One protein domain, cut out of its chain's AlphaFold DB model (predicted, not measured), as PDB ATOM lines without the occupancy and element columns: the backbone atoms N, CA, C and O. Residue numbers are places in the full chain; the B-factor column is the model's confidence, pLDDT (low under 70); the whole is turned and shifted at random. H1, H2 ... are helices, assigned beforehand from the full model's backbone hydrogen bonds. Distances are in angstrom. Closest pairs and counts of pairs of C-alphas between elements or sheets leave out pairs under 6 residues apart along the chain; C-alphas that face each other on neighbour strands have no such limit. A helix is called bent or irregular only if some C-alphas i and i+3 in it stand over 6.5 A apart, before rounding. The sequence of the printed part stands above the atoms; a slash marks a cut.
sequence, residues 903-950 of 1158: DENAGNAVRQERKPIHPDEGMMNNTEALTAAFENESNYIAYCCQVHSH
ATOM      1  N   ASP A 903     -20.263  38.221   2.606       94.88
ATOM      2  CA  ASP A 903     -19.218  37.440   1.939       94.88
ATOM      3  C   ASP A 903     -19.609  37.272   0.462       94.88
ATOM      4  O   ASP A 903     -20.481  36.468   0.110       94.88
ATOM      5  N   GLU A 904     -18.976  38.068  -0.401       90.31
ATOM      6  CA  GLU A 904     -19.187  38.028  -1.851       90.31
ATOM      7  C   GLU A 904     -18.753  36.703  -2.482       90.31
ATOM      8  O   GLU A 904     -19.380  36.263  -3.443       90.31
ATOM      9  N   ASN A 905     -17.713  36.048  -1.960       92.00
ATOM     10  CA  ASN A 905     -17.175  34.822  -2.547       92.00
ATOM     11  C   ASN A 905     -18.138  33.654  -2.313       92.00
ATOM     12  O   ASN A 905     -18.497  32.949  -3.258       92.00
ATOM     13  N   ALA A 906     -18.625  33.504  -1.078       92.00
ATOM     14  CA  ALA A 906     -19.659  32.527  -0.746       92.00
ATOM     15  C   ALA A 906     -20.983  32.820  -1.480       92.00
ATOM     16  O   ALA A 906     -21.638  31.900  -1.974       92.00
ATOM     17  N   GLY A 907     -21.367  34.098  -1.599       89.75
ATOM     18  CA  GLY A 907     -22.563  34.514  -2.340       89.75
ATOM     19  C   GLY A 907     -22.488  34.199  -3.840       89.75
ATOM     20  O   GLY A 907     -23.428  33.632  -4.401       89.75
ATOM     21  N   ASN A 908     -21.354  34.511  -4.474       88.00
ATOM     22  CA  ASN A 908     -21.086  34.263  -5.891       88.00
ATOM     23  C   ASN A 908     -21.044  32.762  -6.214       88.00
ATOM     24  O   ASN A 908     -21.718  32.325  -7.145       88.00
ATOM     25  N   ALA A 909     -20.328  31.958  -5.416       89.88
ATOM     26  CA  ALA A 909     -20.244  30.509  -5.616       89.88
ATOM     27  C   ALA A 909     -21.640  29.861  -5.680       89.88
ATOM     28  O   ALA A 909     -21.972  29.174  -6.643       89.88
ATOM     29  N   VAL A 910     -22.516  30.178  -4.720       86.69
ATOM     30  CA  VAL A 910     -23.889  29.643  -4.695       86.69
ATOM     31  C   VAL A 910     -24.770  30.236  -5.812       86.69
ATOM     32  O   VAL A 910     -25.702  29.576  -6.270       86.69
ATOM     33  N   ARG A 911     -24.480  31.449  -6.307       82.62
ATOM     34  CA  ARG A 911     -25.188  32.075  -7.446       82.62
ATOM     35  C   ARG A 911     -24.835  31.449  -8.801       82.62
ATOM     36  O   ARG A 911     -25.654  31.526  -9.715       82.62
ATOM     37  N   GLN A 912     -23.674  30.813  -8.939       82.81
ATOM     38  CA  GLN A 912     -23.318  30.071 -10.155       82.81
ATOM     39  C   GLN A 912     -24.153  28.787 -10.300       82.81
ATOM     40  O   GLN A 912     -24.503  28.404 -11.414       82.81
ATOM     41  N   GLU A 913     -24.541  28.167  -9.181       80.56
ATOM     42  CA  GLU A 913     -25.313  26.916  -9.159       80.56
ATOM     43  C   GLU A 913     -26.833  27.125  -9.004       80.56
ATOM     44  O   GLU A 913     -27.630  26.320  -9.491       80.56
ATOM     45  N   ARG A 914     -27.269  28.200  -8.328       80.62
ATOM     46  CA  ARG A 914     -28.668  28.403  -7.911       80.62
ATOM     47  C   ARG A 914     -29.180  29.812  -8.240       80.62
ATOM     48  O   ARG A 914     -28.467  30.803  -8.138       80.62
ATOM     49  N   LYS A 915     -30.473  29.915  -8.590       75.31
ATOM     50  CA  LYS A 915     -31.189  31.202  -8.737       75.31
ATOM     51  C   LYS A 915     -31.907  31.556  -7.415       75.31
ATOM     52  O   LYS A 915     -32.598  30.693  -6.876       75.31
ATOM     53  N   PRO A 916     -31.807  32.794  -6.887       74.44
ATOM     54  CA  PRO A 916     -32.170  33.134  -5.492       74.44
ATOM     55  C   PRO A 916     -33.657  32.980  -5.147       74.44
ATOM     56  O   PRO A 916     -34.026  32.747  -3.997       74.44
ATOM     57  N   ILE A 917     -34.488  33.067  -6.181       67.88
ATOM     58  CA  ILE A 917     -35.954  33.089  -6.169       67.88
ATOM     59  C   ILE A 917     -36.559  31.765  -5.666       67.88
ATOM     60  O   ILE A 917     -37.692  31.743  -5.184       67.88
ATOM     61  N   HIS A 918     -35.812  30.661  -5.775       68.12
ATOM     62  CA  HIS A 918     -36.240  29.327  -5.354       68.12
ATOM     63  C   HIS A 918     -35.452  28.888  -4.109       68.12
ATOM     64  O   HIS A 918     -34.298  28.476  -4.249       68.12
ATOM     65  N   PRO A 919     -36.033  28.977  -2.896       76.81
ATOM     66  CA  PRO A 919     -35.493  28.282  -1.731       76.81
ATOM     67  C   PRO A 919     -35.423  26.771  -1.955       76.81
ATOM     68  O   PRO A 919     -36.222  26.202  -2.698       76.81
ATOM     69  N   ASP A 920     -34.528  26.118  -1.216       82.19
ATOM     70  CA  ASP A 920     -34.598  24.674  -1.026       82.19
ATOM     71  C   ASP A 920     -35.822  24.335  -0.150       82.19
ATOM     72  O   ASP A 920     -35.938  24.777   0.998       82.19
ATOM     73  N   GLU A 921     -36.770  23.581  -0.717       83.56
ATOM     74  CA  GLU A 921     -38.027  23.218  -0.050       83.56
ATOM     75  C   GLU A 921     -37.803  22.260   1.140       83.56
ATOM     76  O   GLU A 921     -38.610  22.247   2.069       83.56
ATOM     77  N   GLY A 922     -36.716  21.481   1.160       85.31
ATOM     78  CA  GLY A 922     -36.361  20.595   2.271       85.31
ATOM     79  C   GLY A 922     -35.770  21.366   3.452       85.31
ATOM     80  O   GLY A 922     -36.228  21.210   4.586       85.31
ATOM     81  N   MET A 923     -34.820  22.261   3.171       92.25
ATOM     82  CA  MET A 923     -34.231  23.179   4.148       92.25
ATOM     83  C   MET A 923     -35.309  24.050   4.801       92.25
ATOM     84  O   MET A 923     -35.448  24.025   6.018       92.25
ATOM     85  N   MET A 924     -36.123  24.766   4.016       90.12
ATOM     86  CA  MET A 924     -37.108  25.711   4.565       90.12
ATOM     87  C   MET A 924     -38.212  25.054   5.408       90.12
ATOM     88  O   MET A 924     -38.861  25.744   6.195       90.12
ATOM     89  N   ASN A 925     -38.449  23.745   5.262       89.69
ATOM     90  CA  ASN A 925     -39.437  23.016   6.059       89.69
ATOM     91  C   ASN A 925     -38.852  22.354   7.323       89.69
ATOM     92  O   ASN A 925     -39.610  22.103   8.265       89.69
ATOM     93  N   ASN A 926     -37.538  22.112   7.388       93.06
ATOM     94  CA  ASN A 926     -36.870  21.523   8.551       93.06
ATOM     95  C   ASN A 926     -36.145  22.602   9.384       93.06
ATOM     96  O   ASN A 926     -35.197  23.228   8.920       93.06
ATOM     97  N   THR A 927     -36.553  22.779  10.646       94.31
ATOM     98  CA  THR A 927     -35.943  23.753  11.571       94.31
ATOM     99  C   THR A 927     -34.445  23.517  11.781       94.31
ATOM    100  O   THR A 927     -33.695  24.486  11.855       94.31
ATOM    101  N   GLU A 928     -33.985  22.267  11.851       95.44
ATOM    102  CA  GLU A 928     -32.572  21.935  12.085       95.44
ATOM    103  C   GLU A 928     -31.718  22.295  10.863       95.44
ATOM    104  O   GLU A 928     -30.720  23.006  10.986       95.44
ATOM    105  N   ALA A 929     -32.167  21.894   9.669       94.81
ATOM    106  CA  ALA A 929     -31.505  22.220   8.406       94.81
ATOM    107  C   ALA A 929     -31.488  23.734   8.139       94.81
ATOM    108  O   ALA A 929     -30.454  24.275   7.750       94.81
ATOM    109  N   LEU A 930     -32.598  24.435   8.400       95.19
ATOM    110  CA  LEU A 930     -32.661  25.892   8.270       95.19
ATOM    111  C   LEU A 930     -31.775  26.609   9.296       95.19
ATOM    112  O   LEU A 930     -31.181  27.625   8.956       95.19
ATOM    113  N   THR A 931     -31.645  26.085  10.521       97.25
ATOM    114  CA  THR A 931     -30.724  26.641  11.530       97.25
ATOM    115  C   THR A 931     -29.272  26.487  11.079       97.25
ATOM    116  O   THR A 931     -28.522  27.457  11.114       97.25
ATOM    117  N   ALA A 932     -28.886  25.302  10.593       96.56
ATOM    118  CA  ALA A 932     -27.535  25.041  10.091       96.56
ATOM    119  C   ALA A 932     -27.188  25.860   8.829       96.56
ATOM    120  O   ALA A 932     -26.037  26.243   8.642       96.56
ATOM    121  N   ALA A 933     -28.176  26.152   7.977       94.62
ATOM    122  CA  ALA A 933     -27.997  26.930   6.752       94.62
ATOM    123  C   ALA A 933     -28.196  28.453   6.921       94.62
ATOM    124  O   ALA A 933     -27.942  29.188   5.967       94.62
ATOM    125  N   PHE A 934     -28.658  28.935   8.085       96.12
ATOM    126  CA  PHE A 934     -29.210  30.288   8.254       96.12
ATOM    127  C   PHE A 934     -28.259  31.403   7.796       96.12
ATOM    128  O   PHE A 934     -28.629  32.232   6.964       96.12
ATOM    129  N   GLU A 935     -27.019  31.397   8.287       95.38
ATOM    130  CA  GLU A 935     -26.005  32.395   7.923       95.38
ATOM    131  C   GLU A 935     -25.723  32.372   6.412       95.38
ATOM    132  O   GLU A 935     -25.897  33.389   5.739       95.38
ATOM    133  N   ASN A 936     -25.402  31.198   5.862       94.25
ATOM    134  CA  ASN A 936     -25.048  31.015   4.452       94.25
ATOM    135  C   ASN A 936     -26.193  31.405   3.501       94.25
ATOM    136  O   ASN A 936     -25.963  32.087   2.501       94.25
ATOM    137  N   GLU A 937     -27.432  31.017   3.815       94.75
ATOM    138  CA  GLU A 937     -28.608  31.359   3.011       94.75
ATOM    139  C   GLU A 937     -28.928  32.858   3.101       94.75
ATOM    140  O   GLU A 937     -29.240  33.477   2.082       94.75
ATOM    141  N   SER A 938     -28.800  33.469   4.287       95.38
ATOM    142  CA  SER A 938     -28.993  34.917   4.444       95.38
ATOM    143  C   SER A 938     -27.950  35.726   3.664       95.38
ATOM    144  O   SER A 938     -28.316  36.677   2.973       95.38
ATOM    145  N   ASN A 939     -26.684  35.297   3.690       95.69
ATOM    146  CA  ASN A 939     -25.588  35.913   2.950       95.69
ATOM    147  C   ASN A 939     -25.782  35.795   1.431       95.69
ATOM    148  O   ASN A 939     -25.670  36.780   0.706       95.69
ATOM    149  N   TYR A 940     -26.138  34.606   0.941       94.00
ATOM    150  CA  TYR A 940     -26.412  34.372  -0.478       94.00
ATOM    151  C   TYR A 940     -27.560  35.247  -1.017       94.00
ATOM    152  O   TYR A 940     -27.466  35.794  -2.119       94.00
ATOM    153  N   ILE A 941     -28.633  35.428  -0.240       93.00
ATOM    154  CA  ILE A 941     -29.739  36.302  -0.645       93.00
ATOM    155  C   ILE A 941     -29.372  37.786  -0.512       93.00
ATOM    156  O   ILE A 941     -29.759  38.579  -1.374       93.00
ATOM    157  N   ALA A 942     -28.566  38.174   0.481       92.75
ATOM    158  CA  ALA A 942     -28.012  39.524   0.555       92.75
ATOM    159  C   ALA A 942     -27.124  39.844  -0.668       92.75
ATOM    160  O   ALA A 942     -27.307  40.888  -1.292       92.75
ATOM    161  N   TYR A 943     -26.263  38.915  -1.096       92.25
ATOM    162  CA  TYR A 943     -25.456  39.043  -2.319       92.25
ATOM    163  C   TYR A 943     -26.331  39.239  -3.569       92.25
ATOM    164  O   TYR A 943     -26.025  40.051  -4.440       92.25
ATOM    165  N   CYS A 944     -27.458  38.527  -3.649       86.81
ATOM    166  CA  CYS A 944     -28.356  38.603  -4.799       86.81
ATOM    167  C   CYS A 944     -29.248  39.856  -4.842       86.81
ATOM    168  O   CYS A 944     -29.577  40.301  -5.943       86.81
ATOM    169  N   CYS A 945     -29.670  40.388  -3.687       86.62
ATOM    170  CA  CYS A 945     -30.774  41.359  -3.598       86.62
ATOM    171  C   CYS A 945     -30.481  42.626  -2.764       86.62
ATOM    172  O   CYS A 945     -31.275  43.561  -2.828       86.62
ATOM    173  N   GLN A 946     -29.395  42.674  -1.980       89.38
ATOM    174  CA  GLN A 946     -29.071  43.793  -1.070       89.38
ATOM    175  C   GLN A 946     -27.844  44.616  -1.479       89.38
ATOM    176  O   GLN A 946     -27.546  45.630  -0.842       89.38
ATOM    177  N   VAL A 947     -27.138  44.213  -2.537       87.75
ATOM    178  CA  VAL A 947     -26.064  45.025  -3.117       87.75
ATOM    179  C   VAL A 947     -26.670  46.143  -3.971       87.75
ATOM    180  O   VAL A 947     -27.422  45.894  -4.915       87.75
ATOM    181  N   HIS A 948     -26.340  47.388  -3.635       83.44
ATOM    182  CA  HIS A 948     -26.720  48.586  -4.374       83.44
ATOM    183  C   HIS A 948     -25.932  48.687  -5.690       83.44
ATOM    184  O   HIS A 948     -24.704  48.745  -5.682       83.44
ATOM    185  N   SER A 949     -26.648  48.772  -6.814       75.62
ATOM    186  CA  SER A 949     -26.098  49.122  -8.133       75.62
ATOM    187  C   SER A 949     -26.472  50.568  -8.468       75.62
ATOM    188  O   SER A 949     -27.583  51.011  -8.155       75.62
ATOM    189  N   HIS A 950     -25.567  51.338  -9.079       72.69
ATOM    190  CA  HIS A 950     -25.859  52.734  -9.399       72.69
ATOM    191  C   HIS A 950     -26.713  52.852 -10.666       72.69
ATOM    192  O   HIS A 950     -26.397  52.297 -11.712       72.69
TER     193      HIS A 950
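What this domain is: This is residues 903 to 950 of the 1158 residues of the protein "Helitron_like_N domain-containing protein" of Fusarium oxysporum f. sp. raphani 54005 (UniProt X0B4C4). One long helix with a kink, H3, makes most of the long axis, and the shorter helix H1 crosses its later part at about a right angle. From H1 the backbone runs through residues 914 to 920 to H2, a small helix at the corner before H3, and H3 then comes back to H1; residues 946 to 950 run on past H3 as a tail at one end of the long axis. The printed part has 48 residues with three named helices, in the order H1, H2, H3, and no named strand; its class is all helix. The whole is only just compact, close to loose, with a radius of gyration of the C-alphas of 11.2 A. The C-alphas span 37 by 17 by 16 A, a rod in outline, with the tail making part of its length.

Where its parts are: H1 holds residues 904 to 913 and measures 14.6 A from first to last C-alpha; C-alpha 904 is at (-19.187, 38.028, -1.851). H2 holds residues 921 to 925 and measures 6.3 A, with C-alpha 921 at (-38.027, 23.218, -0.050). H3 holds residues 927 to 945 and measures 23.8 A, ending with C-alpha 945 at (-30.774, 41.359, -3.598). H3 is irregular: C-alphas 932 and 935 are 7.8 A apart, and it has a kink of 59 degrees near residue 934.

How they stand to each other: H1 touches H3, which meets it with residues 936 to 944 alone. Their closest C-alphas are those of Gly 907 and Tyr 940, 4.3 A apart. The lines of H1 and H3 are about perpendicular, at 81 degrees, though the line of H3 is a rough one. H1 and H2 are apart, joined by a short link of seven residues. H2 and H3 touch only at the corner by their tight link of one residue, and H3 takes part with residues 929 to 933 alone; the closest C-alphas are those of Met 923 and Ala 929, 5.1 A apart. The O i to N i+4 pairs within hydrogen-bond range are 5 of 6 in H1, 0 of 1 in H2 and 13 of 15 in H3; in H2, 1 of 2 O i to N i+3 pairs is within range.

The domain as a whole: The two C-alphas farthest apart are those of Glu 928 and His 950, at 38.1 A. The first and last printed C-alphas, of Asp 903 and His 950, are 20.2 A apart. The printed part has no cut, and neither link between the helices is long. The mean pLDDT of the printed part is 88.0, and the model's confidence is low, under 70, at residues 917 to 918.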